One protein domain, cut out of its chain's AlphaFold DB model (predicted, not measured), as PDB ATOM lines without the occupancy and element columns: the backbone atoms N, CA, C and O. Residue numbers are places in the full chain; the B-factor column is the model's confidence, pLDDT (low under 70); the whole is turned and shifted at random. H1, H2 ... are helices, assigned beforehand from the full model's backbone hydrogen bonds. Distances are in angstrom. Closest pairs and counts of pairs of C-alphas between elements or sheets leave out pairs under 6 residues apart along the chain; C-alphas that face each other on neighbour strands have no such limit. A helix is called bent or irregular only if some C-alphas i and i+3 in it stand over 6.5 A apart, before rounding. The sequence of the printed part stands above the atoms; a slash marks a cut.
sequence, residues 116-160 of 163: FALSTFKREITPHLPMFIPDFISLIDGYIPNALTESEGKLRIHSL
ATOM      1  N   PHE A 116      39.932 -21.134  -7.376       66.19
ATOM      2  CA  PHE A 116      40.868 -21.911  -8.183       66.19
ATOM      3  C   PHE A 116      40.233 -23.162  -8.814       66.19
ATOM      4  O   PHE A 116      40.539 -23.492  -9.957       66.19
ATOM      5  N   ALA A 117      39.332 -23.851  -8.111       72.94
ATOM      6  CA  ALA A 117      38.619 -25.003  -8.656       72.94
ATOM      7  C   ALA A 117      37.677 -24.576  -9.789       72.94
ATOM      8  O   ALA A 117      37.643 -25.232 -10.821       72.94
ATOM      9  N   LEU A 118      36.990 -23.437  -9.651       72.56
ATOM     10  CA  LEU A 118      36.132 -22.878 -10.702       72.56
ATOM     11  C   LEU A 118      36.905 -22.521 -11.975       72.56
ATOM     12  O   LEU A 118      36.472 -22.857 -13.078       72.56
ATOM     13  N   SER A 119      38.039 -21.830 -11.840       73.44
ATOM     14  CA  SER A 119      38.856 -21.441 -12.995       73.44
ATOM     15  C   SER A 119      39.528 -22.646 -13.648       73.44
ATOM     16  O   SER A 119      39.566 -22.725 -14.874       73.44
ATOM     17  N   THR A 120      39.975 -23.617 -12.851       75.88
ATOM     18  CA  THR A 120      40.515 -24.886 -13.352       75.88
ATOM     19  C   THR A 120      39.435 -25.688 -14.069       75.88
ATOM     20  O   THR A 120      39.665 -26.153 -15.175       75.88
ATOM     21  N   PHE A 121      38.223 -25.783 -13.523       74.50
ATOM     22  CA  PHE A 121      37.124 -26.498 -14.171       74.50
ATOM     23  C   PHE A 121      36.750 -25.859 -15.514       74.50
ATOM     24  O   PHE A 121      36.632 -26.556 -16.518       74.50
ATOM     25  N   LYS A 122      36.643 -24.524 -15.569       75.12
ATOM     26  CA  LYS A 122      36.396 -23.794 -16.825       75.12
ATOM     27  C   LYS A 122      37.517 -23.984 -17.849       75.12
ATOM     28  O   LYS A 122      37.240 -24.042 -19.043       75.12
ATOM     29  N   ARG A 123      38.771 -24.052 -17.399       76.00
ATOM     30  CA  ARG A 123      39.932 -24.187 -18.286       76.00
ATOM     31  C   ARG A 123      40.149 -25.615 -18.768       76.00
ATOM     32  O   ARG A 123      40.531 -25.789 -19.911       76.00
ATOM     33  N   GLU A 124      39.934 -26.606 -17.914       76.69
ATOM     34  CA  GLU A 124      40.260 -28.002 -18.203       76.69
ATOM     35  C   GLU A 124      39.024 -28.762 -18.707       76.69
ATOM     36  O   GLU A 124      39.057 -29.382 -19.762       76.69
ATOM     37  N   ILE A 125      37.882 -28.685 -18.019       77.06
ATOM     38  CA  ILE A 125      36.732 -29.546 -18.347       77.06
ATOM     39  C   ILE A 125      36.021 -29.067 -19.611       77.06
ATOM     40  O   ILE A 125      35.682 -29.882 -20.461       77.06
ATOM     41  N   THR A 126      35.793 -27.762 -19.771       76.44
ATOM     42  CA  THR A 126      35.033 -27.244 -20.921       76.44
ATOM     43  C   THR A 126      35.677 -27.571 -22.280       76.44
ATOM     44  O   THR A 126      34.954 -28.057 -23.150       76.44
ATOM     45  N   PRO A 127      36.992 -27.372 -22.503       81.00
ATOM     46  CA  PRO A 127      37.610 -27.735 -23.780       81.00
ATOM     47  C   PRO A 127      37.891 -29.236 -23.923       81.00
ATOM     48  O   PRO A 127      37.893 -29.733 -25.047       81.00
ATOM     49  N   HIS A 128      38.111 -29.971 -22.825       83.06
ATOM     50  CA  HIS A 128      38.390 -31.410 -22.880       83.06
ATOM     51  C   HIS A 128      37.135 -32.287 -22.795       83.06
ATOM     52  O   HIS A 128      37.239 -33.496 -22.968       83.06
ATOM     53  N   LEU A 129      35.941 -31.708 -22.619       80.50
ATOM     54  CA  LEU A 129      34.673 -32.443 -22.562       80.50
ATOM     55  C   LEU A 129      34.500 -33.457 -23.712       80.50
ATOM     56  O   LEU A 129      34.136 -34.594 -23.420       80.50
ATOM     57  N   PRO A 130      34.813 -33.122 -24.986       84.94
ATOM     58  CA  PRO A 130      34.670 -34.069 -26.093       84.94
ATOM     59  C   PRO A 130      35.569 -35.303 -25.965       84.94
ATOM     60  O   PRO A 130      35.223 -36.363 -26.475       84.94
ATOM     61  N   MET A 131      36.706 -35.176 -25.276       86.38
ATOM     62  CA  MET A 131      37.658 -36.268 -25.070       86.38
ATOM     63  C   MET A 131      37.113 -37.335 -24.119       86.38
ATOM     64  O   MET A 131      37.432 -38.502 -24.292       86.38
ATOM     65  N   PHE A 132      36.275 -36.952 -23.154       84.50
ATOM     66  CA  PHE A 132      35.697 -37.880 -22.179       84.50
ATOM     67  C   PHE A 132      34.426 -38.577 -22.684       84.50
ATOM     68  O   PHE A 132      33.970 -39.539 -22.074       84.50
ATOM     69  N   ILE A 133      33.840 -38.112 -23.794       87.06
ATOM     70  CA  ILE A 133      32.608 -38.689 -24.354       87.06
ATOM     71  C   ILE A 133      32.756 -40.195 -24.659       87.06
ATOM     72  O   ILE A 133      31.884 -40.948 -24.226       87.06
ATOM     73  N   PRO A 134      33.820 -40.675 -25.337       87.38
ATOM     74  CA  PRO A 134      33.990 -42.104 -25.614       87.38
ATOM     75  C   PRO A 134      34.082 -42.952 -24.340       87.38
ATOM     76  O   PRO A 134      33.474 -44.021 -24.266       87.38
ATOM     77  N   ASP A 135      34.779 -42.450 -23.318       87.12
ATOM     78  CA  ASP A 135      34.922 -43.134 -22.033       87.12
ATOM     79  C   ASP A 135      33.567 -43.252 -21.326       87.12
ATOM     80  O   ASP A 135      33.200 -44.337 -20.873       87.12
ATOM     81  N   PHE A 136      32.774 -42.175 -21.301       86.00
ATOM     82  CA  PHE A 136      31.420 -42.208 -20.747       86.00
ATOM     83  C   PHE A 136      30.498 -43.162 -21.505       86.00
ATOM     84  O   PHE A 136      29.753 -43.897 -20.862       86.00
ATOM     85  N   ILE A 137      30.562 -43.192 -22.840       86.69
ATOM     86  CA  ILE A 137      29.785 -44.134 -23.661       86.69
ATOM     87  C   ILE A 137      30.140 -45.572 -23.278       86.69
ATOM     88  O   ILE A 137      29.248 -46.359 -22.974       86.69
ATOM     89  N   SER A 138      31.436 -45.891 -23.190       86.06
ATOM     90  CA  SER A 138      31.888 -47.234 -22.807       86.06
ATOM     91  C   SER A 138      31.446 -47.633 -21.396       86.06
ATOM     92  O   SER A 138      31.064 -48.779 -21.160       86.06
ATOM     93  N   LEU A 139      31.454 -46.681 -20.459       87.81
ATOM     94  CA  LEU A 139      31.035 -46.906 -19.083       87.81
ATOM     95  C   LEU A 139      29.524 -47.148 -19.015       87.81
ATOM     96  O   LEU A 139      29.080 -48.093 -18.367       87.81
ATOM     97  N   ILE A 140      28.736 -46.326 -19.709       88.56
ATOM     98  CA  ILE A 140      27.279 -46.462 -19.770       88.56
ATOM     99  C   ILE A 140      26.898 -47.797 -20.404       88.56
ATOM    100  O   ILE A 140      26.101 -48.514 -19.809       88.56
ATOM    101  N   ASP A 141      27.500 -48.180 -21.530       86.12
ATOM    102  CA  ASP A 141      27.210 -49.460 -22.187       86.12
ATOM    103  C   ASP A 141      27.638 -50.668 -21.337       86.12
ATOM    104  O   ASP A 141      26.999 -51.721 -21.386       86.12
ATOM    105  N   GLY A 142      28.682 -50.517 -20.514       87.38
ATOM    106  CA  GLY A 142      29.131 -51.544 -19.575       87.38
ATOM    107  C   GLY A 142      28.156 -51.806 -18.421       87.38
ATOM    108  O   GLY A 142      28.019 -52.951 -17.992       87.38
ATOM    109  N   TYR A 143      27.466 -50.775 -17.921       88.88
ATOM    110  CA  TYR A 143      26.501 -50.906 -16.816       88.88
ATOM    111  C   TYR A 143      25.043 -51.012 -17.282       88.88
ATOM    112  O   TYR A 143      24.223 -51.623 -16.599       88.88
ATOM    113  N   ILE A 144      24.712 -50.417 -18.427       84.94
ATOM    114  CA  ILE A 144      23.371 -50.363 -19.012       84.94
ATOM    115  C   ILE A 144      23.484 -50.627 -20.525       84.94
ATOM    116  O   ILE A 144      23.450 -49.696 -21.335       84.94
ATOM    117  N   PRO A 145      23.616 -51.901 -20.933       80.19
ATOM    118  CA  PRO A 145      23.764 -52.244 -22.340       80.19
ATOM    119  C   PRO A 145      22.548 -51.775 -23.153       80.19
ATOM    120  O   PRO A 145      21.403 -52.033 -22.779       80.19
ATOM    121  N   ASN A 146      22.809 -51.128 -24.293       76.56
ATOM    122  CA  ASN A 146      21.831 -50.554 -25.234       76.56
ATOM    123  C   ASN A 146      21.088 -49.284 -24.778       76.56
ATOM    124  O   ASN A 146      20.168 -48.847 -25.474       76.56
ATOM    125  N   ALA A 147      21.487 -48.648 -23.671       76.00
ATOM    126  CA  ALA A 147      20.850 -47.411 -23.204       76.00
ATOM    127  C   ALA A 147      20.885 -46.286 -24.253       76.00
ATOM    128  O   ALA A 147      19.920 -45.539 -24.428       76.00
ATOM    129  N   LEU A 148      22.005 -46.170 -24.968       70.12
ATOM    130  CA  LEU A 148      22.220 -45.100 -25.937       70.12
ATOM    131  C   LEU A 148      21.516 -45.392 -27.270       70.12
ATOM    132  O   LEU A 148      20.906 -44.491 -27.848       70.12
ATOM    133  N   THR A 149      21.479 -46.655 -27.695       68.75
ATOM    134  CA  THR A 149      20.785 -47.117 -28.908       68.75
ATOM    135  C   THR A 149      19.266 -46.938 -28.816       68.75
ATOM    136  O   THR A 149      18.620 -46.573 -29.799       68.75
ATOM    137  N   GLU A 150      18.682 -47.148 -27.633       61.09
ATOM    138  CA  GLU A 150      17.250 -46.928 -27.389       61.09
ATOM    139  C   GLU A 150      16.886 -45.428 -27.410       61.09
ATOM    140  O   GLU A 150      15.817 -45.032 -27.892       61.09
ATOM    141  N   SER A 151      17.803 -44.569 -26.951       60.00
ATOM    142  CA  SER A 151      17.602 -43.117 -26.883       60.00
ATOM    143  C   SER A 151      17.614 -42.434 -28.258       60.00
ATOM    144  O   SER A 151      16.775 -41.565 -28.520       60.00
ATOM    145  N   GLU A 152      18.477 -42.877 -29.179       58.84
ATOM    146  CA  GLU A 152      18.521 -42.351 -30.550       58.84
ATOM    147  C   GLU A 152      17.253 -42.699 -31.343       58.84
ATOM    148  O   GLU A 152      16.741 -41.878 -32.111       58.84
ATOM    149  N   GLY A 153      16.685 -43.886 -31.101       56.66
ATOM    150  CA  GLY A 153      15.398 -44.288 -31.668       56.66
ATOM    151  C   GLY A 153      14.254 -43.375 -31.223       56.66
ATOM    152  O   GLY A 153      13.405 -43.008 -32.032       56.66
ATOM    153  N   LYS A 154      14.257 -42.935 -29.961       53.00
ATOM    154  CA  LYS A 154      13.194 -42.104 -29.373       53.00
ATOM    155  C   LYS A 154      13.259 -40.634 -29.809       53.00
ATOM    156  O   LYS A 154      12.217 -40.022 -30.042       53.00
ATOM    157  N   LEU A 155      14.463 -40.083 -29.991       53.78
ATOM    158  CA  LEU A 155      14.668 -38.711 -30.485       53.78
ATOM    159  C   LEU A 155      14.231 -38.542 -31.949       53.78
ATOM    160  O   LEU A 155      13.642 -37.520 -32.297       53.78
ATOM    161  N   ARG A 156      14.426 -39.570 -32.787       48.97
ATOM    162  CA  ARG A 156      13.962 -39.576 -34.187       48.97
ATOM    163  C   ARG A 156      12.438 -39.592 -34.326       48.97
ATOM    164  O   ARG A 156      11.907 -39.033 -35.281       48.97
ATOM    165  N   ILE A 157      11.738 -40.233 -33.389       53.66
ATOM    166  CA  ILE A 157      10.271 -40.322 -33.409       53.66
ATOM    167  C   ILE A 157       9.650 -38.984 -32.977       53.66
ATOM    168  O   ILE A 157       8.622 -38.585 -33.519       53.66
ATOM    169  N   HIS A 158      10.300 -38.242 -32.074       47.22
ATOM    170  CA  HIS A 158       9.781 -36.958 -31.594       47.22
ATOM    171  C   HIS A 158      10.004 -35.788 -32.572       47.22
ATOM    172  O   HIS A 158       9.213 -34.850 -32.577       47.22
ATOM    173  N   SER A 159      11.019 -35.858 -33.443       48.62
ATOM    174  CA  SER A 159      11.265 -34.861 -34.502       48.62
ATOM    175  C   SER A 159      10.363 -35.007 -35.739       48.62
ATOM    176  O   SER A 159      10.482 -34.218 -36.672       48.62
ATOM    177  N   LEU A 160       9.496 -36.026 -35.783       49.25
ATOM    178  CA  LEU A 160       8.586 -36.304 -36.905       49.25
ATOM    179  C   LEU A 160       7.118 -35.946 -36.615       49.25
ATOM    180  O   LEU A 160       6.257 -36.204 -37.453       49.25
TER     181      LEU A 160
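Overview. This is residues 116 to 160 of the 163 residues of an uncharacterized protein of Colletotrichum simmondsii (UniProt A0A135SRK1). A long helix, H1, bends sharply into two arms, and a second helix, H2, turns off its far end at a corner, making an open chain of three rods with both ends sticking out. The printed part has 45 residues with two named helices, H1 then H2, and no named strand: all helix. It is extended, with a radius of gyration of the C-alphas of 15.1 A, and flat, spanning 43 by 28 by 14 A.

Arrangement. H1, residues 116 to 143, was assigned as one helix by its hydrogen bonds but is bent: C-alphas 127 and 130 are 7.4 A apart. Its arms H1a, residues 116 to 127, and H1b, residues 130 to 143, stand about perpendicular at 86 degrees. H1b is itself irregular, with C-alphas 131 and 134 6.9 A apart. H1b, with residues 137 to 141 alone, touches residues 147 to 148 of H2, residues 147 to 158; the closest C-alphas, of Asp 141 and Ala 147, are 6.8 A apart. Their lines are only just about perpendicular, at 73 degrees. H1a and H2 are apart. O i to N i+4 pairs within hydrogen-bond range number 6 of 8 in H1a, 8 of 10 in H1b and 6 of 8 in H2.

Along the chain. H1a begins at C-alpha 116 (40.868, -21.911, -8.183) and measures 17.0 A; H1b measures 20.9 A. H2, 17.4 A, ends at C-alpha 158 (9.781, -36.958, -31.594).

Size, cuts and confidence. The C-alphas farthest apart, of Phe 116 and Leu 160, are 45.5 A apart. The printed part has no cut, and the link from H1 to H2 is tight. Residues 116 to 136 and 150 to 160 stand free. In this model pLDDT is under 70 at residue 116 and residues 149 to 160.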